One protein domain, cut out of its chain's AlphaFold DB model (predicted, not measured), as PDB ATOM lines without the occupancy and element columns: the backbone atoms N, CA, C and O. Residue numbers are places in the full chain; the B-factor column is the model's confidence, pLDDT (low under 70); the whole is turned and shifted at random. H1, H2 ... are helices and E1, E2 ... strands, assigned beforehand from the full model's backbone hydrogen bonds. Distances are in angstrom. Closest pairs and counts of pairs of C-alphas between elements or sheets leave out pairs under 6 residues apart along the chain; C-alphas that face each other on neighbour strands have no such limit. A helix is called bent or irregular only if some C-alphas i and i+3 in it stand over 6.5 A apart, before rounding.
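This is residues 107 to 317 of the 461 residues of an uncharacterized protein of Lophiostoma macrostomum CBS 122681 (UniProt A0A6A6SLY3). A short, slightly curved solenoid: the chain winds in turns, each strand followed by helices, giving one sheet of five strands with H1, H5, H8 and H11 side by side in a row along one side of it, while the other face is bare of named helices. Beyond the ends where the strands finish sit H4, H6, H7 and H9, and residues 258 to 263 stick out. The printed part has 211 residues with eleven named helices and five named strands, in the order E1 H1 H2 E2 H3 H4 H5 E3 H6 H7 H8 E4 H9 H10 H11 E5. The sheet runs E1 E2 E3 E4 E5, all parallel; the class is mixed, helices and strands. The whole is compact, with a radius of gyration of the C-alphas of 18.4 A and spans of 58 by 43 by 41 A.

The twisted sheet has edge strands E1, residues 107 to 109, and E5, residues 310 to 316, with E2, 136 to 139, E3, 198 to 204, and E4, 246 to 252, as inner strands. N 138 and O 107 are 2.8 A apart across E1 and E2, N 139 and O 200 2.8 A across E2 and E3, N 203 and O 250 2.7 A across E3 and E4, and N 251 and O 314 2.8 A across E4 and E5. Each neighbour pair makes a strand-helix-strand unit, two parallel strands with helices between; the crossover from E1 to E2 is right-handed. H11, residues 291 to 304, is on one face, making two layers, a sheet and a helix over it; its height over the sheet is 9.8 A, and it runs along E4 at 11 degrees on the local plane. H3, residues 142 to 145, is on the same face at a height of 6.8 A, over none of the strands. H5, residues 185 to 192, is the hub, touching three helices. It touches H3, where the C-alphas of Leu 144 and Ala 186 are closest at 5.6 A. It touches H1, residues 112 to 123, at a shallow tilt of 21 degrees, the same way, closest at the C-alphas of Gly 112 and Ala 185, 6.5 A. It touches H8, residues 235 to 240, at a shallow tilt of 10 degrees, the same way, closest at the C-alphas of Ser 187 and Val 237, 5.9 A. H8 touches H11, with residues 298 to 302 of H11 alone, closest at the C-alphas of Thr 239 and Leu 302, 5.3 A. H7, residues 219 to 232, touches H11 at a steep tilt of 48 degrees, closest at the C-alphas of Met 226 and Gly 293, 6.3 A. H6, residues 206 to 213, is near H7, with 7 pairs of C-alphas within 10 A. H9, residues 264 to 277, and H10, residues 283 to 289, only just touch, only at the corner, with 3 pairs of C-alphas within 8 A. H2, residues 130 to 133, touches H1, while H4, residues 154 to 160, touches no helix. Every O i to N i+4 pair is within hydrogen-bond range in H1, H4, H9 and H10; H5 has 3 of 4, H6 2 of 4, H7 5 of 10, H11 8 of 10, and H8 0 of 2 but 3 of 3 O i to N i+3 pairs, while H2 and H3 are too short for an O i to N i+4 pair.

E1 begins at C-alpha 107, (175.043, 174.848, 144.187), and E5 ends at C-alpha 316, (178.453, 190.647, 154.956). E3 is 19.7 A long, E4 18.6 A and E5 18.5 A. H7 is 21.2 A, H11 19.9 A, H9 19.4 A and H1 16.6 A. H6, H7 and H11 are irregular: C-alphas 207 and 210 are 7.6 A apart, 223 and 226 7.5 A, and 292 and 295 7.8 A.

The two C-alphas farthest apart, those of Phe 127 and Pro 217, are 58.4 A apart. The printed part has no cut. The links H4 to H5, residues 161 to 184, and E4 to H9 are long. The mean pLDDT of the printed part is 74.8; 81 residues are under 70, among them 149 to 181, 209 to 224 and 254 to 279.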
ATOM      1  N   PHE A 107     175.568 175.517 142.998       77.25
ATOM      2  CA  PHE A 107     175.043 174.848 144.187       77.25
ATOM      3  C   PHE A 107     175.375 175.671 145.423       77.25
ATOM      4  O   PHE A 107     176.542 175.955 145.656       77.25
ATOM      5  N   SER A 108     174.361 175.996 146.221       83.56
ATOM      6  CA  SER A 108     174.521 176.572 147.556       83.56
ATOM      7  C   SER A 108     174.221 175.493 148.590       83.56
ATOM      8  O   SER A 108     173.090 175.016 148.650       83.56
ATOM      9  N   LEU A 109     175.231 175.085 149.355       84.69
ATOM     10  CA  LEU A 109     175.177 173.939 150.263       84.69
ATOM     11  C   LEU A 109     175.382 174.391 151.707       84.69
ATOM     12  O   LEU A 109     176.451 174.887 152.058       84.69
ATOM     13  N   GLN A 110     174.370 174.175 152.537       85.06
ATOM     14  CA  GLN A 110     174.355 174.499 153.958       85.06
ATOM     15  C   GLN A 110     174.508 173.249 154.832       85.06
ATOM     16  O   GLN A 110     175.111 173.301 155.901       85.06
ATOM     17  N   PHE A 111     173.980 172.103 154.396       83.50
ATOM     18  CA  PHE A 111     173.905 170.896 155.216       83.50
ATOM     19  C   PHE A 111     174.564 169.681 154.558       83.50
ATOM     20  O   PHE A 111     174.561 169.499 153.340       83.50
ATOM     21  N   GLY A 112     175.072 168.762 155.386       80.19
ATOM     22  CA  GLY A 112     175.759 167.558 154.902       80.19
ATOM     23  C   GLY A 112     174.890 166.640 154.032       80.19
ATOM     24  O   GLY A 112     175.399 165.996 153.117       80.19
ATOM     25  N   HIS A 113     173.575 166.591 154.265       77.75
ATOM     26  CA  HIS A 113     172.666 165.779 153.449       77.75
ATOM     27  C   HIS A 113     172.472 166.351 152.033       77.75
ATOM     28  O   HIS A 113     172.300 165.585 151.088       77.75
ATOM     29  N   GLU A 114     172.576 167.674 151.861       77.75
ATOM     30  CA  GLU A 114     172.511 168.332 150.550       77.75
ATOM     31  C   GLU A 114     173.711 167.946 149.684       77.75
ATOM     32  O   GLU A 114     173.548 167.661 148.499       77.75
ATOM     33  N   ILE A 115     174.901 167.821 150.287       82.69
ATOM     34  CA  ILE A 115     176.094 167.284 149.611       82.69
ATOM     35  C   ILE A 115     175.832 165.860 149.108       82.69
ATOM     36  O   ILE A 115     176.225 165.520 147.990       82.69
ATOM     37  N   GLY A 116     175.144 165.033 149.902       74.62
ATOM     38  CA  GLY A 116     174.726 163.691 149.497       74.62
ATOM     39  C   GLY A 116     173.814 163.714 148.267       74.62
ATOM     40  O   GLY A 116     174.070 162.995 147.300       74.62
ATOM     41  N   TYR A 117     172.803 164.588 148.258       73.88
ATOM     42  CA  TYR A 117     171.897 164.749 147.117       73.88
ATOM     43  C   TYR A 117     172.600 165.270 145.865       73.88
ATOM     44  O   TYR A 117     172.387 164.725 144.783       73.88
ATOM     45  N   VAL A 118     173.470 166.275 145.995       74.69
ATOM     46  CA  VAL A 118     174.253 166.796 144.865       74.69
ATOM     47  C   VAL A 118     175.210 165.735 144.332       74.69
ATOM     48  O   VAL A 118     175.269 165.525 143.124       74.69
ATOM     49  N   SER A 119     175.889 164.990 145.204       82.12
ATOM     50  CA  SER A 119     176.776 163.896 144.789       82.12
ATOM     51  C   SER A 119     176.008 162.808 144.034       82.12
ATOM     52  O   SER A 119     176.454 162.350 142.983       82.12
ATOM     53  N   PHE A 120     174.816 162.435 144.508       75.12
ATOM     54  CA  PHE A 120     173.939 161.497 143.806       75.12
ATOM     55  C   PHE A 120     173.452 162.056 142.457       75.12
ATOM     56  O   PHE A 120     173.479 161.362 141.439       75.12
ATOM     57  N   PHE A 121     173.049 163.327 142.411       79.19
ATOM     58  CA  PHE A 121     172.619 164.014 141.191       79.19
ATOM     59  C   PHE A 121     173.729 164.084 140.134       79.19
ATOM     60  O   PHE A 121     173.448 163.900 138.949       79.19
ATOM     61  N   LEU A 122     174.972 164.360 140.541       75.88
ATOM     62  CA  LEU A 122     176.130 164.439 139.646       75.88
ATOM     63  C   LEU A 122     176.593 163.044 139.214       75.88
ATOM     64  O   LEU A 122     176.885 162.841 138.038       75.88
ATOM     65  N   GLY A 123     176.603 162.074 140.133       76.75
ATOM     66  CA  GLY A 123     176.985 160.688 139.856       76.75
ATOM     67  C   GLY A 123     175.966 159.913 139.015       76.75
ATOM     68  O   GLY A 123     176.336 158.992 138.295       76.75
ATOM     69  N   SER A 124     174.687 160.300 139.048       69.62
ATOM     70  CA  SER A 124     173.627 159.686 138.229       69.62
ATOM     71  C   SER A 124     173.602 160.175 136.773       69.62
ATOM     72  O   SER A 124     172.810 159.674 135.966       69.62
ATOM     73  N   ARG A 125     174.468 161.127 136.396       74.94
ATOM     74  CA  ARG A 125     174.577 161.615 135.014       74.94
ATOM     75  C   ARG A 125     175.217 160.545 134.134       74.94
ATOM     76  O   ARG A 125     176.398 160.250 134.247       74.94
ATOM     77  N   LYS A 126     174.422 159.971 133.228       66.62
ATOM     78  CA  LYS A 126     174.877 158.921 132.300       66.62
ATOM     79  C   LYS A 126     175.671 159.456 131.109       66.62
ATOM     80  O   LYS A 126     176.414 158.700 130.496       66.62
ATOM     81  N   PHE A 127     175.477 160.727 130.763       63.25
ATOM     82  CA  PHE A 127     175.967 161.295 129.507       63.25
ATOM     83  C   PHE A 127     177.007 162.398 129.673       63.25
ATOM     84  O   PHE A 127     177.551 162.890 128.690       63.25
ATOM     85  N   CYS A 128     177.301 162.786 130.908       74.00
ATOM     86  CA  CYS A 128     178.390 163.691 131.210       74.00
ATOM     87  C   CYS A 128     179.067 163.255 132.504       74.00
ATOM     88  O   CYS A 128     178.434 162.679 133.390       74.00
ATOM     89  N   ALA A 129     180.355 163.561 132.631       85.50
ATOM     90  CA  ALA A 129     181.041 163.452 133.905       85.50
ATOM     91  C   ALA A 129     180.550 164.596 134.806       85.50
ATOM     92  O   ALA A 129     181.171 165.656 134.846       85.50
ATOM     93  N   GLY A 130     179.406 164.408 135.475       83.94
ATOM     94  CA  GLY A 130     178.700 165.462 136.214       83.94
ATOM     95  C   GLY A 130     179.620 166.255 137.145       83.94
ATOM     96  O   GLY A 130     179.671 167.479 137.055       83.94
ATOM     97  N   PHE A 131     180.436 165.564 137.947       89.62
ATOM     98  CA  PHE A 131     181.428 166.196 138.827       89.62
ATOM     99  C   PHE A 131     182.454 167.052 138.070       89.62
ATOM    100  O   PHE A 131     182.779 168.156 138.493       89.62
ATOM    101  N   GLN A 132     182.923 166.589 136.910       91.38
ATOM    102  CA  GLN A 132     183.850 167.343 136.062       91.38
ATOM    103  C   GLN A 132     183.147 168.466 135.288       91.38
ATOM    104  O   GLN A 132     183.807 169.340 134.747       91.38
ATOM    105  N   CYS A 133     181.823 168.480 135.175       84.25
ATOM    106  CA  CYS A 133     181.128 169.579 134.503       84.25
ATOM    107  C   CYS A 133     180.886 170.762 135.441       84.25
ATOM    108  O   CYS A 133     180.644 171.861 134.960       84.25
ATOM    109  N   LEU A 134     180.951 170.553 136.755       84.50
ATOM    110  CA  LEU A 134     180.640 171.580 137.733       84.50
ATOM    111  C   LEU A 134     181.759 172.623 137.833       84.50
ATOM    112  O   LEU A 134     182.911 172.276 138.096       84.50
ATOM    113  N   THR A 135     181.411 173.900 137.650       89.44
ATOM    114  CA  THR A 135     182.378 175.013 137.695       89.44
ATOM    115  C   THR A 135     182.202 175.929 138.904       89.44
ATOM    116  O   THR A 135     183.171 176.563 139.313       89.44
ATOM    117  N   ASN A 136     180.999 176.009 139.483       88.69
ATOM    118  CA  ASN A 136     180.681 176.934 140.574       88.69
ATOM    119  C   ASN A 136     180.068 176.183 141.762       88.69
ATOM    120  O   ASN A 136     179.108 175.430 141.588       88.69
ATOM    121  N   ILE A 137     180.607 176.395 142.964       91.38
ATOM    122  CA  ILE A 137     180.074 175.825 144.209       91.38
ATOM    123  C   ILE A 137     180.146 176.876 145.313       91.38
ATOM    124  O   ILE A 137     181.180 177.518 145.487       91.38
ATOM    125  N   ALA A 138     179.073 177.003 146.083       92.31
ATOM    126  CA  ALA A 138     179.000 177.790 147.300       92.31
ATOM    127  C   ALA A 138     178.678 176.883 148.498       92.31
ATOM    128  O   ALA A 138     177.718 176.115 148.475       92.31
ATOM    129  N   PHE A 139     179.467 176.984 149.562       93.44
ATOM    130  CA  PHE A 139     179.180 176.381 150.859       93.44
ATOM    131  C   PHE A 139     178.766 177.492 151.815       93.44
ATOM    132  O   PHE A 139     179.590 178.328 152.166       93.44
ATOM    133  N   THR A 140     177.506 177.510 152.237       89.44
ATOM    134  CA  THR A 140     176.965 178.535 153.146       89.44
ATOM    135  C   THR A 140     177.151 178.183 154.625       89.44
ATOM    136  O   THR A 140     176.727 178.928 155.503       89.44
ATOM    137  N   ASP A 141     177.785 177.045 154.917       87.19
ATOM    138  CA  ASP A 141     178.136 176.642 156.273       87.19
ATOM    139  C   ASP A 141     179.553 176.049 156.316       87.19
ATOM    140  O   ASP A 141     179.822 174.962 155.789       87.19
ATOM    141  N   PHE A 142     180.479 176.751 156.973       89.50
ATOM    142  CA  PHE A 142     181.859 176.298 157.149       89.50
ATOM    143  C   PHE A 142     181.966 174.984 157.938       89.50
ATOM    144  O   PHE A 142     182.946 174.249 157.790       89.50
ATOM    145  N   GLN A 143     180.943 174.628 158.726       87.94
ATOM    146  CA  GLN A 143     180.896 173.376 159.487       87.94
ATOM    147  C   GLN A 143     180.945 172.128 158.591       87.94
ATOM    148  O   GLN A 143     181.321 171.045 159.043       87.94
ATOM    149  N   LEU A 144     180.649 172.261 157.294       90.12
ATOM    150  CA  LEU A 144     180.753 171.168 156.324       90.12
ATOM    151  C   LEU A 144     182.197 170.684 156.094       90.12
ATOM    152  O   LEU A 144     182.397 169.587 155.561       90.12
ATOM    153  N   PHE A 145     183.192 171.470 156.519       92.44
ATOM    154  CA  PHE A 145     184.618 171.144 156.444       92.44
ATOM    155  C   PHE A 145     185.191 170.570 157.748       92.44
ATOM    156  O   PHE A 145     186.393 170.304 157.806       92.44
ATOM    157  N   VAL A 146     184.374 170.369 158.791       88.81
ATOM    158  CA  VAL A 146     184.851 169.853 160.085       88.81
ATOM    159  C   VAL A 146     185.425 168.449 159.939       88.81
ATOM    160  O   VAL A 146     184.789 167.523 159.427       88.81
ATOM    161  N   ARG A 147     186.640 168.285 160.452       85.00
ATOM    162  CA  ARG A 147     187.385 167.032 160.503       85.00
ATOM    163  C   ARG A 147     186.747 166.067 161.498       85.00
ATOM    164  O   ARG A 147     186.755 166.286 162.703       85.00
ATOM    165  N   THR A 148     186.190 164.964 161.002       72.25
ATOM    166  CA  THR A 148     185.476 163.981 161.844       72.25
ATOM    167  C   THR A 148     186.395 163.171 162.770       72.25
ATOM    168  O   THR A 148     185.931 162.569 163.744       72.25
ATOM    169  N   ASP A 149     187.696 163.151 162.478       67.00
ATOM    170  CA  ASP A 149     188.770 162.576 163.293       67.00
ATOM    171  C   ASP A 149     189.165 163.470 164.479       67.00
ATOM    172  O   ASP A 149     189.812 163.004 165.422       67.00
ATOM    173  N   CYS A 150     188.713 164.723 164.471       60.78
ATOM    174  CA  CYS A 150     189.033 165.730 165.461       60.78
ATOM    175  C   CYS A 150     187.730 166.209 166.124       60.78
ATOM    176  O   CYS A 150     186.993 167.017 165.574       60.78
ATOM    177  N   ARG A 151     187.464 165.777 167.362       56.34
ATOM    178  CA  ARG A 151     186.629 166.559 168.293       56.34
ATOM    179  C   ARG A 151     187.526 167.141 169.377       56.34
ATOM    180  O   ARG A 151     187.659 166.521 170.429       56.34
ATOM    181  N   PRO A 152     188.201 168.270 169.140       54.78
ATOM    182  CA  PRO A 152     188.931 168.930 170.204       54.78
ATOM    183  C   PRO A 152     187.943 169.462 171.228       54.78
ATOM    184  O   PRO A 152     186.969 170.135 170.894       54.78
ATOM    185  N   ASP A 153     188.216 169.153 172.485       62.28
ATOM    186  CA  ASP A 153     187.653 169.884 173.604       62.28
ATOM    187  C   ASP A 153     188.290 171.281 173.597       62.28
ATOM    188  O   ASP A 153     189.433 171.453 174.020       62.28
ATOM    189  N   TRP A 154     187.579 172.268 173.041       58.78
ATOM    190  CA  TRP A 154     188.037 173.660 172.979       58.78
ATOM    191  C   TRP A 154     188.421 174.194 174.359       58.78
ATOM    192  O   TRP A 154     189.447 174.852 174.509       58.78
ATOM    193  N   THR A 155     187.644 173.838 175.382       59.50
ATOM    194  CA  THR A 155     187.929 174.171 176.780       59.50
ATOM    195  C   THR A 155     189.320 173.683 177.170       59.50
ATOM    196  O   THR A 155     190.102 174.422 177.762       59.50
ATOM    197  N   SER A 156     189.666 172.456 176.779       63.56
ATOM    198  CA  SER A 156     190.998 171.889 176.995       63.56
ATOM    199  C   SER A 156     192.084 172.593 176.177       63.56
ATOM    200  O   SER A 156     193.181 172.796 176.695       63.56
ATOM    201  N   TRP A 157     191.800 173.013 174.940       63.31
ATOM    202  CA  TRP A 157     192.747 173.784 174.125       63.31
ATOM    203  C   TRP A 157     193.049 175.153 174.744       63.31
ATOM    204  O   TRP A 157     194.214 175.466 174.984       63.31
ATOM    205  N   CYS A 158     192.021 175.932 175.089       59.34
ATOM    206  CA  CYS A 158     192.179 177.233 175.742       59.34
ATOM    207  C   CYS A 158     192.937 177.126 177.061       59.34
ATOM    208  O   CYS A 158     193.880 177.879 177.294       59.34
ATOM    209  N   ASN A 159     192.573 176.152 177.897       62.69
ATOM    210  CA  ASN A 159     193.181 175.979 179.214       62.69
ATOM    211  C   ASN A 159     194.638 175.490 179.155       62.69
ATOM    212  O   ASN A 159     195.359 175.617 180.143       62.69
ATOM    213  N   ASN A 160     195.081 174.926 178.025       60.69
ATOM    214  CA  ASN A 160     196.414 174.337 177.889       60.69
ATOM    215  C   ASN A 160     197.262 174.945 176.764       60.69
ATOM    216  O   ASN A 160     198.353 174.439 176.511       60.69
ATOM    217  N   ARG A 161     196.819 176.021 176.106       59.34
ATOM    218  CA  ARG A 161     197.499 176.623 174.947       59.34
ATOM    219  C   ARG A 161     198.975 176.942 175.194       59.34
ATOM    220  O   ARG A 161     199.803 176.650 174.340       59.34
ATOM    221  N   ASP A 162     199.311 177.482 176.363       58.62
ATOM    222  CA  ASP A 162     200.697 177.850 176.703       58.62
ATOM    223  C   ASP A 162     201.574 176.633 177.053       58.62
ATOM    224  O   ASP A 162     202.792 176.747 177.188       58.62
ATOM    225  N   ARG A 163     200.958 175.458 177.229       56.56
ATOM    226  CA  ARG A 163     201.611 174.199 177.622       56.56
ATOM    227  C   ARG A 163     201.577 173.132 176.529       56.56
ATOM    228  O   ARG A 163     202.301 172.146 176.639       56.56
ATOM    229  N   MET A 164     200.736 173.290 175.510       51.69
ATOM    230  CA  MET A 164     200.602 172.346 174.406       51.69
ATOM    231  C   MET A 164     201.566 172.711 173.283       51.69
ATOM    232  O   MET A 164     201.539 173.819 172.753       51.69
ATOM    233  N   ASN A 165     202.391 171.748 172.869       55.38
ATOM    234  CA  ASN A 165     203.057 171.836 171.577       55.38
ATOM    235  C   ASN A 165     201.957 171.917 170.494       55.38
ATOM    236  O   ASN A 165     200.985 171.165 170.591       55.38
ATOM    237  N   PRO A 166     202.069 172.764 169.454       52.38
ATOM    238  CA  PRO A 166     201.112 172.786 168.345       52.38
ATOM    239  C   PRO A 166     200.838 171.398 167.739       52.38
ATOM    240  O   PRO A 166     199.733 171.111 167.281       52.38
ATOM    241  N   ASN A 167     201.824 170.501 167.818       51.56
ATOM    242  CA  ASN A 167     201.705 169.112 167.383       51.56
ATOM    243  C   ASN A 167     200.920 168.205 168.360       51.56
ATOM    244  O   ASN A 167     200.401 167.175 167.939       51.56
ATOM    245  N   ASP A 168     200.788 168.586 169.636       49.88
ATOM    246  CA  ASP A 168     200.046 167.847 170.674       49.88
ATOM    247  C   ASP A 168     198.540 168.167 170.683       49.88
ATOM    248  O   ASP A 168     197.754 167.417 171.269       49.88
ATOM    249  N   ILE A 169     198.123 169.255 170.020       51.69
ATOM    250  CA  ILE A 169     196.710 169.656 169.853       51.69
ATOM    251  C   ILE A 169     195.923 168.559 169.123       51.69
ATOM    252  O   ILE A 169     194.743 168.325 169.389       51.69
ATOM    253  N   ILE A 170     196.598 167.823 168.240       51.44
ATOM    254  CA  ILE A 170     196.047 166.676 167.528       51.44
ATOM    255  C   ILE A 170     196.293 165.421 168.370       51.44
ATOM    256  O   ILE A 170     197.014 164.517 167.959       51.44
ATOM    257  N   ARG A 171     195.696 165.318 169.564       47.75
ATOM    258  CA  ARG A 171     195.494 163.990 170.161       47.75
ATOM    259  C   ARG A 171     194.329 163.347 169.416       47.75
ATOM    260  O   ARG A 171     193.190 163.763 169.628       47.75
ATOM    261  N   PRO A 172     194.561 162.350 168.540       48.81
ATOM    262  CA  PRO A 172     193.468 161.696 167.847       48.81
ATOM    263  C   PRO A 172     192.659 160.995 168.929       48.81
ATOM    264  O   PRO A 172     193.175 160.097 169.598       48.81
ATOM    265  N   LEU A 173     191.404 161.408 169.117       45.19
ATOM    266  CA  LEU A 173     190.593 160.980 170.259       45.19
ATOM    267  C   LEU A 173     190.388 159.455 170.316       45.19
ATOM    268  O   LEU A 173     189.872 158.954 171.303       45.19
ATOM    269  N   ASN A 174     190.785 158.714 169.275       44.81
ATOM    270  CA  ASN A 174     190.808 157.256 169.213       44.81
ATOM    271  C   ASN A 174     191.847 156.740 168.187       44.81
ATOM    272  O   ASN A 174     191.496 155.961 167.298       44.81
ATOM    273  N   ALA A 175     193.121 157.148 168.291       46.22
ATOM    274  CA  ALA A 175     194.196 156.676 167.392       46.22
ATOM    275  C   ALA A 175     194.297 155.136 167.295       46.22
ATOM    276  O   ALA A 175     194.745 154.596 166.292       46.22
ATOM    277  N   ALA A 176     193.823 154.416 168.317       45.38
ATOM    278  CA  ALA A 176     193.889 152.962 168.374       45.38
ATOM    279  C   ALA A 176     192.732 152.217 167.670       45.38
ATOM    280  O   ALA A 176     192.782 150.988 167.610       45.38
ATOM    281  N   ARG A 177     191.668 152.879 167.171       50.19
ATOM    282  CA  ARG A 177     190.458 152.145 166.716       50.19
ATOM    283  C   ARG A 177     189.772 152.578 165.417       50.19
ATOM    284  O   ARG A 177     188.798 151.922 165.049       50.19
ATOM    285  N   ARG A 178     190.232 153.590 164.671       48.41
ATOM    286  CA  ARG A 178     189.574 153.962 163.398       48.41
ATOM    287  C   ARG A 178     190.457 153.738 162.170       48.41
ATOM    288  O   ARG A 178     191.463 154.403 161.967       48.41
ATOM    289  N   ARG A 179     190.013 152.771 161.357       56.59
ATOM    290  CA  ARG A 179     190.385 152.556 159.954       56.59
ATOM    291  C   ARG A 179     190.080 153.834 159.169       56.59
ATOM    292  O   ARG A 179     188.963 154.320 159.289       56.59
ATOM    293  N   THR A 180     191.058 154.302 158.388       59.19
ATOM    294  CA  THR A 180     190.999 155.381 157.375       59.19
ATOM    295  C   THR A 180     190.411 156.730 157.836       59.19
ATOM    296  O   THR A 180     189.254 156.780 158.244       59.19
ATOM    297  N   PRO A 181     191.156 157.851 157.737       64.44
ATOM    298  CA  PRO A 181     190.600 159.170 158.036       64.44
ATOM    299  C   PRO A 181     189.370 159.426 157.154       64.44
ATOM    300  O   PRO A 181     189.450 159.348 155.927       64.44
ATOM    301  N   VAL A 182     188.219 159.677 157.785       78.50
ATOM    302  CA  VAL A 182     186.977 159.990 157.073       78.50
ATOM    303  C   VAL A 182     187.029 161.461 156.695       78.50
ATOM    304  O   VAL A 182     186.933 162.348 157.547       78.50
ATOM    305  N   LEU A 183     187.221 161.697 155.403       86.00
ATOM    306  CA  LEU A 183     187.255 163.025 154.816       86.00
ATOM    307  C   LEU A 183     185.902 163.739 155.032       86.00
ATOM    308  O   LEU A 183     184.860 163.091 154.871       86.00
ATOM    309  N   PRO A 184     185.880 165.042 155.376       89.94
ATOM    310  CA  PRO A 184     184.634 165.800 155.466       89.94
ATOM    311  C   PRO A 184     183.840 165.728 154.158       89.94
ATOM    312  O   PRO A 184     184.423 165.661 153.075       89.94
ATOM    313  N   ALA A 185     182.508 165.766 154.240       87.81
ATOM    314  CA  ALA A 185     181.648 165.597 153.068       87.81
ATOM    315  C   ALA A 185     181.915 166.671 151.998       87.81
ATOM    316  O   ALA A 185     182.003 166.345 150.813       87.81
ATOM    317  N   ALA A 186     182.113 167.932 152.407       93.25
ATOM    318  CA  ALA A 186     182.441 169.012 151.474       93.25
ATOM    319  C   ALA A 186     183.785 168.769 150.786       93.25
ATOM    320  O   ALA A 186     183.899 168.915 149.567       93.25
ATOM    321  N   SER A 187     184.780 168.302 151.543       95.06
ATOM    322  CA  SER A 187     186.081 167.960 150.985       95.06
ATOM    323  C   SER A 187     186.021 166.791 150.003       95.06
ATOM    324  O   SER A 187     186.678 166.825 148.964       95.06
ATOM    325  N   ALA A 188     185.211 165.772 150.299       92.88
ATOM    326  CA  ALA A 188     185.012 164.625 149.419       92.88
ATOM    327  C   ALA A 188     184.320 165.005 148.104       92.88
ATOM    328  O   ALA A 188     184.676 164.471 147.053       92.88
ATOM    329  N   LEU A 189     183.369 165.943 148.152       93.56
ATOM    330  CA  LEU A 189     182.736 166.495 146.956       93.56
ATOM    331  C   LEU A 189     183.750 167.285 146.116       93.56
ATOM    332  O   LEU A 189     183.889 167.027 144.923       93.56
ATOM    333  N   LEU A 190     184.501 168.203 146.734       95.06
ATOM    334  CA  LEU A 190     185.482 169.035 146.028       95.06
ATOM    335  C   LEU A 190     186.588 168.215 145.352       95.06
ATOM    336  O   LEU A 190     187.000 168.558 144.249       95.06
ATOM    337  N   GLN A 191     187.024 167.106 145.958       93.94
ATOM    338  CA  GLN A 191     188.006 166.208 145.339       93.94
ATOM    339  C   GLN A 191     187.502 165.552 144.046       93.94
ATOM    340  O   GLN A 191     188.305 165.222 143.177       93.94
ATOM    341  N   GLN A 192     186.187 165.370 143.899       93.62
ATOM    342  CA  GLN A 192     185.590 164.825 142.676       93.62
ATOM    343  C   GLN A 192     185.375 165.914 141.612       93.62
ATOM    344  O   GLN A 192     185.420 165.629 140.414       93.62
ATOM    345  N   CYS A 193     185.178 167.167 142.032       93.56
ATOM    346  CA  CYS A 193     184.871 168.301 141.160       93.56
ATOM    347  C   CYS A 193     186.135 169.035 140.667       93.56
ATOM    348  O   CYS A 193     186.414 170.170 141.051       93.56
ATOM    349  N   THR A 194     186.899 168.411 139.768       93.81
ATOM    350  CA  THR A 194     188.206 168.931 139.306       93.81
ATOM    351  C   THR A 194     188.148 170.212 138.464       93.81
ATOM    352  O   THR A 194     189.178 170.855 138.267       93.81
ATOM    353  N   ASN A 195     186.970 170.598 137.966       94.44
ATOM    354  CA  ASN A 195     186.787 171.759 137.086       94.44
ATOM    355  C   ASN A 195     186.136 172.970 137.770       94.44
ATOM    356  O   ASN A 195     185.752 173.916 137.084       94.44
ATOM    357  N   VAL A 196     186.043 172.968 139.103       95.25
ATOM    358  CA  VAL A 196     185.556 174.126 139.860       95.25
ATOM    359  C   VAL A 196     186.507 175.303 139.657       95.25
ATOM    360  O   VAL A 196     187.687 175.226 139.996       95.25
ATOM    361  N   THR A 197     185.979 176.391 139.100       94.94
ATOM    362  CA  THR A 197     186.690 177.654 138.885       94.94
ATOM    363  C   THR A 197     186.299 178.708 139.909       94.94
ATOM    364  O   THR A 197     187.130 179.548 140.250       94.94
ATOM    365  N   LYS A 198     185.073 178.652 140.445       94.50
ATOM    366  CA  LYS A 198     184.590 179.564 141.487       94.50
ATOM    367  C   LYS A 198     184.131 178.778 142.706       94.50
ATOM    368  O   LYS A 198     183.212 177.963 142.618       94.50
ATOM    369  N   LEU A 199     184.760 179.056 143.841       95.44
ATOM    370  CA  LEU A 199     184.403 178.496 145.135       95.44
ATOM    371  C   LEU A 199     184.021 179.629 146.080       95.44
ATOM    372  O   LEU A 199     184.803 180.554 146.293       95.44
ATOM    373  N   GLU A 200     182.830 179.549 146.653       94.62
ATOM    374  CA  GLU A 200     182.375 180.446 147.707       94.62
ATOM    375  C   GLU A 200     182.218 179.661 149.010       94.62
ATOM    376  O   GLU A 200     181.722 178.536 149.013       94.62
ATOM    377  N   VAL A 201     182.689 180.226 150.115       93.31
ATOM    378  CA  VAL A 201     182.636 179.608 151.439       93.31
ATOM    379  C   VAL A 201     182.199 180.659 152.446       93.31
ATOM    380  O   VAL A 201     182.823 181.710 152.554       93.31
ATOM    381  N   GLU A 202     181.137 180.384 153.186       91.31
ATOM    382  CA  GLU A 202     180.600 181.260 154.217       91.31
ATOM    383  C   GLU A 202     181.027 180.769 155.601       91.31
ATOM    384  O   GLU A 202     180.837 179.611 155.970       91.31
ATOM    385  N   ILE A 203     181.613 181.681 156.363       87.81
ATOM    386  CA  ILE A 203     182.039 181.531 157.744       87.81
ATOM    387  C   ILE A 203     181.076 182.375 158.573       87.81
ATOM    388  O   ILE A 203     181.095 183.603 158.485       87.81
ATOM    389  N   ARG A 204     180.219 181.747 159.377       83.94
ATOM    390  CA  ARG A 204     179.338 182.513 160.263       83.94
ATOM    391  C   ARG A 204     180.135 182.938 161.483       83.94
ATOM    392  O   ARG A 204     180.725 182.098 162.156       83.94
ATOM    393  N   MET A 205     180.115 184.223 161.814       76.38
ATOM    394  CA  MET A 205     180.842 184.738 162.980       76.38
ATOM    395  C   MET A 205     180.374 184.101 164.293       76.38
ATOM    396  O   MET A 205     181.181 183.902 165.198       76.38
ATOM    397  N   ILE A 206     179.101 183.694 164.370       73.25
ATOM    398  CA  ILE A 206     178.550 182.977 165.527       73.25
ATOM    399  C   ILE A 206     179.253 181.641 165.790       73.25
ATOM    400  O   ILE A 206     179.438 181.271 166.947       73.25
ATOM    401  N   ASP A 207     179.722 180.953 164.742       73.06
ATOM    402  CA  ASP A 207     180.479 179.705 164.894       73.06
ATOM    403  C   ASP A 207     181.801 179.942 165.642       73.06
ATOM    404  O   ASP A 207     182.388 178.999 166.174       73.06
ATOM    405  N   PHE A 208     182.241 181.207 165.704       71.19
ATOM    406  CA  PHE A 208     183.450 181.651 166.382       71.19
ATOM    407  C   PHE A 208     183.197 182.540 167.599       71.19
ATOM    408  O   PHE A 208     184.145 182.917 168.284       71.19
ATOM    409  N   HIS A 209     181.942 182.859 167.907       65.12
ATOM    410  CA  HIS A 209     181.606 183.834 168.938       65.12
ATOM    411  C   HIS A 209     182.041 183.390 170.344       65.12
ATOM    412  O   HIS A 209     182.695 184.153 171.048       65.12
ATOM    413  N   PHE A 210     181.836 182.118 170.703       58.97
ATOM    414  CA  PHE A 210     182.349 181.569 171.968       58.97
ATOM    415  C   PHE A 210     183.883 181.675 172.099       58.97
ATOM    416  O   PHE A 210     184.429 181.693 173.206       58.97
ATOM    417  N   TYR A 211     184.595 181.751 170.972       60.91
ATOM    418  CA  TYR A 211     186.045 181.947 170.944       60.91
ATOM    419  C   TYR A 211     186.432 183.411 171.085       60.91
ATOM    420  O   TYR A 211     187.535 183.686 171.536       60.91
ATOM    421  N   LEU A 212     185.549 184.334 170.704       59.03
ATOM    422  CA  LEU A 212     185.770 185.773 170.797       59.03
ATOM    423  C   LEU A 212     185.559 186.272 172.234       59.03
ATOM    424  O   LEU A 212     186.394 187.023 172.731       59.03
ATOM    425  N   ASP A 213     184.548 185.762 172.943       53.75
ATOM    426  CA  ASP A 213     184.278 186.110 174.351       53.75
ATOM    427  C   ASP A 213     185.413 185.710 175.302       53.75
ATOM    428  O   ASP A 213     185.724 186.400 176.274       53.75
ATOM    429  N   SER A 214     186.087 184.598 175.005       50.50
ATOM    430  CA  SER A 214     187.206 184.090 175.808       50.50
ATOM    431  C   SER A 214     188.528 184.840 175.576       50.50
ATOM    432  O   SER A 214     189.500 184.588 176.289       50.50
ATOM    433  N   LEU A 215     188.579 185.794 174.637       50.03
ATOM    434  CA  LEU A 215     189.764 186.625 174.385       50.03
ATOM    435  C   LEU A 215     189.914 187.784 175.383       50.03
ATOM    436  O   LEU A 215     190.999 188.361 175.471       50.03
ATOM    437  N   GLY A 216     188.870 188.110 176.154       52.03
ATOM    438  CA  GLY A 216     188.870 189.254 177.068       52.03
ATOM    439  C   GLY A 216     189.132 190.602 176.365       52.03
ATOM    440  O   GLY A 216     189.236 190.675 175.142       52.03
ATOM    441  N   PRO A 217     189.288 191.707 177.121       50.38
ATOM    442  CA  PRO A 217     189.536 193.041 176.553       50.38
ATOM    443  C   PRO A 217     190.900 193.179 175.851       50.38
ATOM    444  O   PRO A 217     191.143 194.156 175.147       50.38
ATOM    445  N   ASN A 218     191.793 192.199 176.011       45.47
ATOM    446  CA  ASN A 218     193.109 192.172 175.389       45.47
ATOM    447  C   ASN A 218     193.126 191.093 174.300       45.47
ATOM    448  O   ASN A 218     193.528 189.961 174.554       45.47
ATOM    449  N   PHE A 219     192.755 191.481 173.077       53.09
ATOM    450  CA  PHE A 219     192.735 190.712 171.813       53.09
ATOM    451  C   PHE A 219     194.085 190.062 171.378       53.09
ATOM    452  O   PHE A 219     194.338 189.806 170.200       53.09
ATOM    453  N   VAL A 220     194.992 189.774 172.311       46.62
ATOM    454  CA  VAL A 220     196.341 189.213 172.109       46.62
ATOM    455  C   VAL A 220     196.289 187.718 171.723       46.62
ATOM    456  O   VAL A 220     197.261 187.149 171.228       46.62
ATOM    457  N   GLY A 221     195.132 187.064 171.875       52.44
ATOM    458  CA  GLY A 221     194.958 185.626 171.654       52.44
ATOM    459  C   GLY A 221     194.886 185.147 170.196       52.44
ATOM    460  O   GLY A 221     194.939 183.941 169.972       52.44
ATOM    461  N   LEU A 222     194.825 186.018 169.188       58.66
ATOM    462  CA  LEU A 222     194.557 185.590 167.801       58.66
ATOM    463  C   LEU A 222     195.730 184.900 167.083       58.66
ATOM    464  O   LEU A 222     195.516 184.241 166.069       58.66
ATOM    465  N   ASN A 223     196.949 184.964 167.629       58.34
ATOM    466  CA  ASN A 223     198.143 184.362 167.014       58.34
ATOM    467  C   ASN A 223     198.076 182.827 166.840       58.34
ATOM    468  O   ASN A 223     198.907 182.277 166.131       58.34
ATOM    469  N   GLY A 224     197.102 182.139 167.451       66.31
ATOM    470  CA  GLY A 224     196.874 180.694 167.289       66.31
ATOM    471  C   GLY A 224     195.608 180.325 166.506       66.31
ATOM    472  O   GLY A 224     195.315 179.141 166.358       66.31
ATOM    473  N   PHE A 225     194.840 181.305 166.013       73.50
ATOM    474  CA  PHE A 225     193.560 181.037 165.347       73.50
ATOM    475  C   PHE A 225     193.732 180.184 164.087       73.50
ATOM    476  O   PHE A 225     192.964 179.257 163.851       73.50
ATOM    477  N   MET A 226     194.784 180.427 163.303       81.62
ATOM    478  CA  MET A 226     195.063 179.605 162.123       81.62
ATOM    479  C   MET A 226     195.407 178.162 162.453       81.62
ATOM    480  O   MET A 226     195.008 177.263 161.715       81.62
ATOM    481  N   ASP A 227     196.133 177.928 163.541       77.94
ATOM    482  CA  ASP A 227     196.459 176.571 163.973       77.94
ATOM    483  C   ASP A 227     195.196 175.846 164.436       77.94
ATOM    484  O   ASP A 227     194.979 174.687 164.081       77.94
ATOM    485  N   PHE A 228     194.300 176.566 165.117       77.00
ATOM    486  CA  PHE A 228     192.968 176.071 165.437       77.00
ATOM    487  C   PHE A 228     192.169 175.715 164.174       77.00
ATOM    488  O   PHE A 228     191.755 174.563 164.035       77.00
ATOM    489  N   ILE A 229     192.026 176.636 163.212       83.50
ATOM    490  CA  ILE A 229     191.288 176.393 161.962       83.50
ATOM    491  C   ILE A 229     191.844 175.178 161.214       83.50
ATOM    492  O   ILE A 229     191.073 174.322 160.794       83.50
ATOM    493  N   LYS A 230     193.171 175.052 161.092       83.81
ATOM    494  CA  LYS A 230     193.819 173.898 160.439       83.81
ATOM    495  C   LYS A 230     193.596 172.581 161.184       83.81
ATOM    496  O   LYS A 230     193.586 171.514 160.566       83.81
ATOM    497  N   SER A 231     193.463 172.639 162.508       78.75
ATOM    498  CA  SER A 231     193.192 171.463 163.338       78.75
ATOM    499  C   SER A 231     191.728 171.014 163.254       78.75
ATOM    500  O   SER A 231     191.463 169.814 163.271       78.75
ATOM    501  N   TRP A 232     190.786 171.956 163.125       81.50
ATOM    502  CA  TRP A 232     189.342 171.689 163.111       81.50
ATOM    503  C   TRP A 232     188.774 171.427 161.728       81.50
ATOM    504  O   TRP A 232     187.906 170.569 161.574       81.50
ATOM    505  N   TYR A 233     189.245 172.162 160.731       89.06
ATOM    506  CA  TYR A 233     188.661 172.187 159.402       89.06
ATOM    507  C   TYR A 233     189.674 171.706 158.370       89.06
ATOM    508  O   TYR A 233     190.868 172.003 158.443       89.06
ATOM    509  N   ASP A 234     189.199 170.982 157.360       92.06
ATOM    510  CA  ASP A 234     190.019 170.575 156.217       92.06
ATOM    511  C   ASP A 234     190.188 171.725 155.209       92.06
ATOM    512  O   ASP A 234     189.831 171.625 154.039       92.06
ATOM    513  N   VAL A 235     190.756 172.848 155.657       91.81
ATOM    514  CA  VAL A 235     191.008 174.031 154.810       91.81
ATOM    515  C   VAL A 235     192.045 173.780 153.712       91.81
ATOM    516  O   VAL A 235     192.111 174.520 152.732       91.81
ATOM    517  N   ALA A 236     192.835 172.709 153.835       91.81
ATOM    518  CA  ALA A 236     193.760 172.265 152.798       91.81
ATOM    519  C   ALA A 236     193.041 171.780 151.532       91.81
ATOM    520  O   ALA A 236     193.664 171.684 150.478       91.81
ATOM    521  N   VAL A 237     191.737 171.488 151.589       94.00
ATOM    522  CA  VAL A 237     190.989 171.115 150.388       94.00
ATOM    523  C   VAL A 237     190.938 172.242 149.355       94.00
ATOM    524  O   VAL A 237     190.969 171.964 148.159       94.00
ATOM    525  N   PHE A 238     190.940 173.510 149.782       92.81
ATOM    526  CA  PHE A 238     190.866 174.650 148.862       92.81
ATOM    527  C   PHE A 238     192.057 174.697 147.903       92.81
ATOM    528  O   PHE A 238     191.916 175.120 146.760       92.81
ATOM    529  N   THR A 239     193.213 174.192 148.335       91.12
ATOM    530  CA  THR A 239     194.435 174.146 147.526       91.12
ATOM    531  C   THR A 239     194.515 172.902 146.646       91.12
ATOM    532  O   THR A 239     195.464 172.753 145.886       91.12
ATOM    533  N   ARG A 240     193.545 171.984 146.757       92.00
ATOM    534  CA  ARG A 240     193.450 170.756 145.950       92.00
ATOM    535  C   ARG A 240     192.466 170.893 144.786       92.00
ATOM    536  O   ARG A 240     192.216 169.908 144.100       92.00
ATOM    537  N   VAL A 241     191.907 172.085 144.566       94.31
ATOM    538  CA  VAL A 241     191.005 172.385 143.447       94.31
ATOM    539  C   VAL A 241     191.835 172.997 142.308       94.31
ATOM    540  O   VAL A 241     192.126 174.191 142.340       94.31
ATOM    541  N   PRO A 242     192.251 172.212 141.296       92.06
ATOM    542  CA  PRO A 242     193.337 172.601 140.391       92.06
ATOM    543  C   PRO A 242     192.978 173.756 139.450       92.06
ATOM    544  O   PRO A 242     193.859 174.470 138.987       92.06
ATOM    545  N   LYS A 243     191.687 173.942 139.148       95.19
ATOM    546  CA  LYS A 243     191.202 174.997 138.246       95.19
ATOM    547  C   LYS A 243     190.621 176.202 138.975       95.19
ATOM    548  O   LYS A 243     189.961 177.022 138.339       95.19
ATOM    549  N   LEU A 244     190.845 176.312 140.283       96.31
ATOM    550  CA  LEU A 244     190.292 177.395 141.080       96.31
ATOM    551  C   LEU A 244     190.841 178.745 140.598       96.31
ATOM    552  O   LEU A 244     192.040 178.996 140.658       96.31
ATOM    553  N   GLN A 245     189.948 179.609 140.122       95.25
ATOM    554  CA  GLN A 245     190.251 180.967 139.660       95.25
ATOM    555  C   GLN A 245     189.775 182.016 140.660       95.25
ATOM    556  O   GLN A 245     190.375 183.079 140.778       95.25
ATOM    557  N   THR A 246     188.690 181.738 141.379       95.38
ATOM    558  CA  THR A 246     188.134 182.644 142.381       95.38
ATOM    559  C   THR A 246     187.768 181.855 143.624       95.38
ATOM    560  O   THR A 246     186.935 180.952 143.565       95.38
ATOM    561  N   LEU A 247     188.363 182.227 144.753       95.31
ATOM    562  CA  LEU A 247     187.945 181.784 146.073       95.31
ATOM    563  C   LEU A 247     187.373 182.976 146.821       95.31
ATOM    564  O   LEU A 247     188.085 183.937 147.099       95.31
ATOM    565  N   ARG A 248     186.099 182.905 147.178       94.00
ATOM    566  CA  ARG A 248     185.439 183.927 147.976       94.00
ATOM    567  C   ARG A 248     185.119 183.370 149.348       94.00
ATOM    568  O   ARG A 248     184.361 182.415 149.464       94.00
ATOM    569  N   ILE A 249     185.668 183.990 150.380       90.50
ATOM    570  CA  ILE A 249     185.349 183.664 151.764       90.50
ATOM    571  C   ILE A 249     184.492 184.797 152.326       90.50
ATOM    572  O   ILE A 249     184.930 185.945 152.425       90.50
ATOM    573  N   ARG A 250     183.241 184.479 152.643       88.69
ATOM    574  CA  ARG A 250     182.277 185.408 153.231       88.69
ATOM    575  C   ARG A 250     182.266 185.229 154.730       88.69
ATOM    576  O   ARG A 250     182.160 184.105 155.198       88.69
ATOM    577  N   MET A 251     182.345 186.324 155.466       84.50
ATOM    578  CA  MET A 251     182.023 186.330 156.883       84.50
ATOM    579  C   MET A 251     180.630 186.905 157.056       84.50
ATOM    580  O   MET A 251     180.410 188.080 156.765       84.50
ATOM    581  N   ASP A 252     179.704 186.048 157.476       83.00
ATOM    582  CA  ASP A 252     178.324 186.431 157.750       83.00
ATOM    583  C   ASP A 252     178.175 186.773 159.236       83.00
ATOM    584  O   ASP A 252     178.391 185.929 160.116       83.00
ATOM    585  N   CYS A 253     177.823 188.032 159.496       72.50
ATOM    586  CA  CYS A 253     177.528 188.553 160.828       72.50
ATOM    587  C   CYS A 253     176.017 188.622 161.123       72.50
ATOM    588  O   CYS A 253     175.640 188.929 162.246       72.50
ATOM    589  N   SER A 254     175.156 188.370 160.132       65.31
ATOM    590  CA  SER A 254     173.731 188.731 160.154       65.31
ATOM    591  C   SER A 254     172.780 187.626 160.613       65.31
ATOM    592  O   SER A 254     171.697 187.913 161.114       65.31
ATOM    593  N   LYS A 255     173.156 186.349 160.463       59.69
ATOM    594  CA  LYS A 255     172.283 185.196 160.761       59.69
ATOM    595  C   LYS A 255     172.238 184.819 162.244       59.69
ATOM    596  O   LYS A 255     172.343 183.639 162.590       59.69
ATOM    597  N   PHE A 256     172.042 185.793 163.121       56.28
ATOM    598  CA  PHE A 256     171.693 185.517 164.509       56.28
ATOM    599  C   PHE A 256     170.167 185.408 164.616       56.28
ATOM    600  O   PHE A 256     169.431 186.304 164.209       56.28
ATOM    601  N   ARG A 257     169.651 184.250 165.050       48.16
ATOM    602  CA  ARG A 257     168.200 184.089 165.223       48.16
ATOM    603  C   ARG A 257     167.800 184.720 166.563       48.16
ATOM    604  O   ARG A 257     168.211 184.176 167.586       48.16
ATOM    605  N   PRO A 258     166.889 185.710 166.593       44.25
ATOM    606  CA  PRO A 258     166.468 186.422 167.810       44.25
ATOM    607  C   PRO A 258     165.638 185.573 168.797       44.25
ATOM    608  O   PRO A 258     165.027 186.094 169.725       44.25
ATOM    609  N   ASN A 259     165.585 184.249 168.617       45.38
ATOM    610  CA  ASN A 259     164.829 183.347 169.487       45.38
ATOM    611  C   ASN A 259     165.654 182.779 170.650       45.38
ATOM    612  O   ASN A 259     165.098 182.058 171.478       45.38
ATOM    613  N   SER A 260     166.956 183.069 170.738       46.19
ATOM    614  CA  SER A 260     167.710 182.811 171.965       46.19
ATOM    615  C   SER A 260     167.646 184.047 172.853       46.19
ATOM    616  O   SER A 260     168.116 185.105 172.464       46.19
ATOM    617  N   THR A 261     167.114 183.902 174.061       49.50
ATOM    618  CA  THR A 261     167.035 184.908 175.138       49.50
ATOM    619  C   THR A 261     168.398 185.400 175.666       49.50
ATOM    620  O   THR A 261     168.498 185.813 176.818       49.50
ATOM    621  N   TYR A 262     169.468 185.301 174.880       52.38
ATOM    622  CA  TYR A 262     170.831 185.632 175.279       52.38
ATOM    623  C   TYR A 262     171.232 187.014 174.751       52.38
ATOM    624  O   TYR A 262     171.024 187.304 173.580       52.38
ATOM    625  N   GLN A 263     171.887 187.813 175.603       56.69
ATOM    626  CA  GLN A 263     172.526 189.119 175.318       56.69
ATOM    627  C   GLN A 263     173.591 189.099 174.198       56.69
ATOM    628  O   GLN A 263     174.192 190.123 173.897       56.69
ATOM    629  N   LEU A 264     173.806 187.948 173.559       55.81
ATOM    630  CA  LEU A 264     174.807 187.733 172.520       55.81
ATOM    631  C   LEU A 264     174.630 188.632 171.288       55.81
ATOM    632  O   LEU A 264     175.620 188.970 170.642       55.81
ATOM    633  N   ASP A 265     173.388 188.991 170.953       56.88
ATOM    634  CA  ASP A 265     173.088 189.861 169.812       56.88
ATOM    635  C   ASP A 265     173.689 191.262 169.989       56.88
ATOM    636  O   ASP A 265     174.265 191.814 169.046       56.88
ATOM    637  N   ASP A 266     173.620 191.808 171.206       60.34
ATOM    638  CA  ASP A 266     174.179 193.121 171.526       60.34
ATOM    639  C   ASP A 266     175.714 193.076 171.533       60.34
ATOM    640  O   ASP A 266     176.349 193.974 170.982       60.34
ATOM    641  N   ASP A 267     176.323 192.015 172.074       60.38
ATOM    642  CA  ASP A 267     177.784 191.876 172.166       60.38
ATOM    643  C   ASP A 267     178.444 191.659 170.792       60.38
ATOM    644  O   ASP A 267     179.494 192.236 170.498       60.38
ATOM    645  N   LEU A 268     177.820 190.877 169.903       59.81
ATOM    646  CA  LEU A 268     178.299 190.692 168.527       59.81
ATOM    647  C   LEU A 268     178.057 191.921 167.657       59.81
ATOM    648  O   LEU A 268     178.929 192.267 166.859       59.81
ATOM    649  N   SER A 269     176.917 192.597 167.809       62.59
ATOM    650  CA  SER A 269     176.657 193.853 167.099       62.59
ATOM    651  C   SER A 269     177.659 194.923 167.528       62.59
ATOM    652  O   SER A 269     178.286 195.542 166.673       62.59
ATOM    653  N   GLN A 270     177.927 195.053 168.831       64.19
ATOM    654  CA  GLN A 270     178.974 195.930 169.361       64.19
ATOM    655  C   GLN A 270     180.377 195.509 168.921       64.19
ATOM    656  O   GLN A 270     181.222 196.367 168.676       64.19
ATOM    657  N   LEU A 271     180.646 194.208 168.775       65.62
ATOM    658  CA  LEU A 271     181.904 193.730 168.212       65.62
ATOM    659  C   LEU A 271     182.037 194.146 166.745       65.62
ATOM    660  O   LEU A 271     183.079 194.658 166.354       65.62
ATOM    661  N   VAL A 272     181.005 193.947 165.925       64.81
ATOM    662  CA  VAL A 272     181.019 194.306 164.499       64.81
ATOM    663  C   VAL A 272     181.110 195.820 164.321       64.81
ATOM    664  O   VAL A 272     181.934 196.283 163.533       64.81
ATOM    665  N   GLU A 273     180.338 196.596 165.079       66.50
ATOM    666  CA  GLU A 273     180.406 198.060 165.107       66.50
ATOM    667  C   GLU A 273     181.760 198.550 165.620       66.50
ATOM    668  O   GLU A 273     182.376 199.423 165.010       66.50
ATOM    669  N   GLY A 274     182.282 197.934 166.680       65.38
ATOM    670  CA  GLY A 274     183.606 198.202 167.225       65.38
ATOM    671  C   GLY A 274     184.700 197.940 166.193       65.38
ATOM    672  O   GLY A 274     185.545 198.801 165.975       65.38
ATOM    673  N   LEU A 275     184.643 196.802 165.494       64.31
ATOM    674  CA  LEU A 275     185.560 196.410 164.418       64.31
ATOM    675  C   LEU A 275     185.412 197.273 163.154       64.31
ATOM    676  O   LEU A 275     186.388 197.463 162.423       64.31
ATOM    677  N   ALA A 276     184.217 197.797 162.877       63.72
ATOM    678  CA  ALA A 276     183.961 198.757 161.805       63.72
ATOM    679  C   ALA A 276     184.479 200.160 162.152       63.72
ATOM    680  O   ALA A 276     184.976 200.860 161.272       63.72
ATOM    681  N   ALA A 277     184.431 200.545 163.430       66.50
ATOM    682  CA  ALA A 277     184.969 201.801 163.942       66.50
ATOM    683  C   ALA A 277     186.509 201.811 164.026       66.50
ATOM    684  O   ALA A 277     187.124 202.877 164.127       66.50
ATOM    685  N   LEU A 278     187.160 200.642 163.955       65.56
ATOM    686  CA  LEU A 278     188.615 200.558 163.864       65.56
ATOM    687  C   LEU A 278     189.097 201.109 162.515       65.56
ATOM    688  O   LEU A 278     188.859 200.522 161.461       65.56
ATOM    689  N   GLY A 279     189.842 202.217 162.551       67.88
ATOM    690  CA  GLY A 279     190.460 202.787 161.353       67.88
ATOM    691  C   GLY A 279     191.398 201.797 160.631       67.88
ATOM    692  O   GLY A 279     191.944 200.888 161.263       67.88
ATOM    693  N   PRO A 280     191.671 201.995 159.326       70.62
ATOM    694  CA  PRO A 280     192.412 201.044 158.479       70.62
ATOM    695  C   PRO A 280     193.851 200.753 158.948       70.62
ATOM    696  O   PRO A 280     194.444 199.743 158.578       70.62
ATOM    697  N   GLY A 281     194.426 201.612 159.794       70.38
ATOM    698  CA  GLY A 281     195.736 201.390 160.415       70.38
ATOM    699  C   GLY A 281     195.722 200.445 161.625       70.38
ATOM    700  O   GLY A 281     196.792 200.009 162.059       70.38
ATOM    701  N   ASN A 282     194.555 200.105 162.178       76.31
ATOM    702  CA  ASN A 282     194.450 199.297 163.390       76.31
ATOM    703  C   ASN A 282     194.896 197.842 163.139       76.31
ATOM    704  O   ASN A 282     194.549 197.231 162.128       76.31
ATOM    705  N   ALA A 283     195.686 197.280 164.058       69.88
ATOM    706  CA  ALA A 283     196.208 195.919 163.939       69.88
ATOM    707  C   ALA A 283     195.094 194.855 163.932       69.88
ATOM    708  O   ALA A 283     195.172 193.904 163.158       69.88
ATOM    709  N   HIS A 284     194.032 195.042 164.719       67.44
ATOM    710  CA  HIS A 284     192.897 194.120 164.772       67.44
ATOM    711  C   HIS A 284     192.044 194.193 163.510       67.44
ATOM    712  O   HIS A 284     191.620 193.155 163.012       67.44
ATOM    713  N   ARG A 285     191.878 195.389 162.928       71.25
ATOM    714  CA  ARG A 285     191.222 195.532 161.621       71.25
ATOM    715  C   ARG A 285     191.990 194.785 160.533       71.25
ATOM    716  O   ARG A 285     191.398 194.013 159.792       71.25
ATOM    717  N   ARG A 286     193.319 194.932 160.500       72.06
ATOM    718  CA  ARG A 286     194.181 194.194 159.562       72.06
ATOM    719  C   ARG A 286     194.113 192.679 159.762       72.06
ATOM    720  O   ARG A 286     194.073 191.942 158.782       72.06
ATOM    721  N   GLN A 287     194.074 192.209 161.010       70.69
ATOM    722  CA  GLN A 287     193.876 190.788 161.309       70.69
ATOM    723  C   GLN A 287     192.514 190.299 160.816       70.69
ATOM    724  O   GLN A 287     192.443 189.241 160.203       70.69
ATOM    725  N   LEU A 288     191.458 191.077 161.029       71.06
ATOM    726  CA  LEU A 288     190.103 190.766 160.595       71.06
ATOM    727  C   LEU A 288     189.974 190.734 159.057       71.06
ATOM    728  O   LEU A 288     189.424 189.782 158.509       71.06
ATOM    729  N   ASP A 289     190.549 191.711 158.350       71.75
ATOM    730  CA  ASP A 289     190.587 191.757 156.877       71.75
ATOM    731  C   ASP A 289     191.386 190.575 156.280       71.75
ATOM    732  O   ASP A 289     191.149 190.144 155.146       71.75
ATOM    733  N   GLY A 290     192.343 190.043 157.049       74.56
ATOM    734  CA  GLY A 290     193.076 188.811 156.757       74.56
ATOM    735  C   GLY A 290     192.400 187.533 157.271       74.56
ATOM    736  O   GLY A 290     192.959 186.449 157.098       74.56
ATOM    737  N   VAL A 291     191.233 187.645 157.917       75.69
ATOM    738  CA  VAL A 291     190.498 186.558 158.597       75.69
ATOM    739  C   VAL A 291     191.410 185.775 159.520       75.69
ATOM    740  O   VAL A 291     191.607 184.567 159.394       75.69
ATOM    741  N   TRP A 292     192.074 186.529 160.386       78.88
ATOM    742  CA  TRP A 292     193.046 186.038 161.349       78.88
ATOM    743  C   TRP A 292     194.172 185.211 160.719       78.88
ATOM    744  O   TRP A 292     194.728 184.329 161.363       78.88
ATOM    745  N   GLY A 293     194.528 185.513 159.467       82.75
ATOM    746  CA  GLY A 293     195.597 184.859 158.712       82.75
ATOM    747  C   GLY A 293     195.121 183.808 157.707       82.75
ATOM    748  O   GLY A 293     195.949 183.294 156.953       82.75
ATOM    749  N   LEU A 294     193.817 183.499 157.634       85.44
ATOM    750  CA  LEU A 294     193.291 182.515 156.678       85.44
ATOM    751  C   LEU A 294     193.498 182.988 155.240       85.44
ATOM    752  O   LEU A 294     193.884 182.191 154.387       85.44
ATOM    753  N   LYS A 295     193.329 184.289 154.989       87.38
ATOM    754  CA  LYS A 295     193.578 184.908 153.682       87.38
ATOM    755  C   LYS A 295     194.985 184.663 153.179       87.38
ATOM    756  O   LYS A 295     195.172 184.104 152.097       87.38
ATOM    757  N   ASP A 296     195.962 185.066 153.979       88.00
ATOM    758  CA  ASP A 296     197.366 184.981 153.602       88.00
ATOM    759  C   ASP A 296     197.819 183.527 153.519       88.00
ATOM    760  O   ASP A 296     198.547 183.158 152.597       88.00
ATOM    761  N   TRP A 297     197.329 182.675 154.424       90.38
ATOM    762  CA  TRP A 297     197.624 181.251 154.389       90.38
ATOM    763  C   TRP A 297     197.084 180.578 153.123       90.38
ATOM    764  O   TRP A 297     197.845 179.876 152.456       90.38
ATOM    765  N   VAL A 298     195.817 180.802 152.754       90.50
ATOM    766  CA  VAL A 298     195.245 180.208 151.535       90.50
ATOM    767  C   VAL A 298     195.963 180.733 150.298       90.50
ATOM    768  O   VAL A 298     196.357 179.940 149.447       90.50
ATOM    769  N   LYS A 299     196.212 182.045 150.216       90.88
ATOM    770  CA  LYS A 299     196.925 182.652 149.086       90.88
ATOM    771  C   LYS A 299     198.331 182.072 148.920       90.88
ATOM    772  O   LYS A 299     198.689 181.655 147.823       90.88
ATOM    773  N   THR A 300     199.094 181.985 150.010       92.62
ATOM    774  CA  THR A 300     200.443 181.393 150.008       92.62
ATOM    775  C   THR A 300     200.392 179.918 149.610       92.62
ATOM    776  O   THR A 300     201.211 179.448 148.825       92.62
ATOM    777  N   SER A 301     199.400 179.183 150.115       92.69
ATOM    778  CA  SER A 301     199.261 177.756 149.826       92.69
ATOM    779  C   SER A 301     198.860 177.502 148.369       92.69
ATOM    780  O   SER A 301     199.414 176.603 147.745       92.69
ATOM    781  N   LEU A 302     197.977 178.318 147.785       91.88
ATOM    782  CA  LEU A 302     197.627 178.255 146.360       91.88
ATOM    783  C   LEU A 302     198.825 178.591 145.466       91.88
ATOM    784  O   LEU A 302     199.103 177.856 144.522       91.88
ATOM    785  N   GLN A 303     199.590 179.630 145.813       93.00
ATOM    786  CA  GLN A 303     200.825 179.983 145.108       93.00
ATOM    787  C   GLN A 303     201.851 178.845 145.138       93.00
ATOM    788  O   GLN A 303     202.470 178.561 144.118       93.00
ATOM    789  N   SER A 304     201.994 178.149 146.272       94.44
ATOM    790  CA  SER A 304     202.893 176.989 146.386       94.44
ATOM    791  C   SER A 304     202.481 175.791 145.522       94.44
ATOM    792  O   SER A 304     203.306 174.928 145.247       94.44
ATOM    793  N   GLN A 305     201.212 175.737 145.108       92.38
ATOM    794  CA  GLN A 305     200.657 174.723 144.206       92.38
ATOM    795  C   GLN A 305     200.554 175.230 142.759       92.38
ATOM    796  O   GLN A 305     199.929 174.574 141.935       92.38
ATOM    797  N   GLU A 306     201.119 176.406 142.456       93.56
ATOM    798  CA  GLU A 306     201.038 177.059 141.141       93.56
ATOM    799  C   GLU A 306     199.595 177.371 140.686       93.56
ATOM    800  O   GLU A 306     199.316 177.542 139.500       93.56
ATOM    801  N   ILE A 307     198.658 177.502 141.633       91.19
ATOM    802  CA  ILE A 307     197.261 177.854 141.359       91.19
ATOM    803  C   ILE A 307     197.098 179.375 141.462       91.19
ATOM    804  O   ILE A 307     197.192 179.963 142.541       91.19
ATOM    805  N   SER A 308     196.813 180.022 140.330       90.38
ATOM    806  CA  SER A 308     196.524 181.458 140.266       90.38
ATOM    807  C   SER A 308     195.036 181.728 140.509       90.38
ATOM    808  O   SER A 308     194.268 181.869 139.556       90.38
ATOM    809  N   ALA A 309     194.637 181.833 141.780       91.75
ATOM    810  CA  ALA A 309     193.281 182.232 142.160       91.75
ATOM    811  C   ALA A 309     193.241 183.633 142.789       91.75
ATOM    812  O   ALA A 309     194.088 183.988 143.614       91.75
ATOM    813  N   ASP A 310     192.209 184.399 142.449       92.12
ATOM    814  CA  ASP A 310     191.825 185.602 143.178       92.12
ATOM    815  C   ASP A 310     191.111 185.208 144.477       92.12
ATOM    816  O   ASP A 310     190.070 184.542 144.450       92.12
ATOM    817  N   VAL A 311     191.689 185.591 145.618       89.75
ATOM    818  CA  VAL A 311     191.146 185.272 146.942       89.75
ATOM    819  C   VAL A 311     190.474 186.511 147.526       89.75
ATOM    820  O   VAL A 311     191.128 187.424 148.045       89.75
ATOM    821  N   GLN A 312     189.148 186.518 147.454       88.56
ATOM    822  CA  GLN A 312     188.286 187.597 147.916       88.56
ATOM    823  C   GLN A 312     187.764 187.298 149.315       88.56
ATOM    824  O   GLN A 312     187.350 186.181 149.619       88.56
ATOM    825  N   PHE A 313     187.731 188.328 150.151       82.94
ATOM    826  CA  PHE A 313     187.145 188.262 151.481       82.94
ATOM    827  C   PHE A 313     186.085 189.337 151.600       82.94
ATOM    828  O   PHE A 313     186.366 190.501 151.320       82.94
ATOM    829  N   LEU A 314     184.877 188.929 151.971       82.88
ATOM    830  CA  LEU A 314     183.727 189.819 152.062       82.88
ATOM    831  C   LEU A 314     183.153 189.756 153.470       82.88
ATOM    832  O   LEU A 314     182.805 188.680 153.952       82.88
ATOM    833  N   PHE A 315     183.036 190.917 154.101       75.31
ATOM    834  CA  PHE A 315     182.223 191.088 155.296       75.31
ATOM    835  C   PHE A 315     180.794 191.373 154.867       75.31
ATOM    836  O   PHE A 315     180.555 192.343 154.152       75.31
ATOM    837  N   VAL A 316     179.867 190.520 155.290       77.62
ATOM    838  CA  VAL A 316     178.453 190.647 154.956       77.62
ATOM    839  C   VAL A 316     177.700 191.035 156.215       77.62
ATOM    840  O   VAL A 316     177.694 190.299 157.202       77.62
ATOM    841  N   ASN A 317     177.083 192.214 156.168       65.75
ATOM    842  CA  ASN A 317     176.252 192.733 157.241       65.75
ATOM    843  C   ASN A 317     174.823 192.913 156.705       65.75
ATOM    844  O   ASN A 317     174.489 193.960 156.157       65.75
TER     845      ASN A 317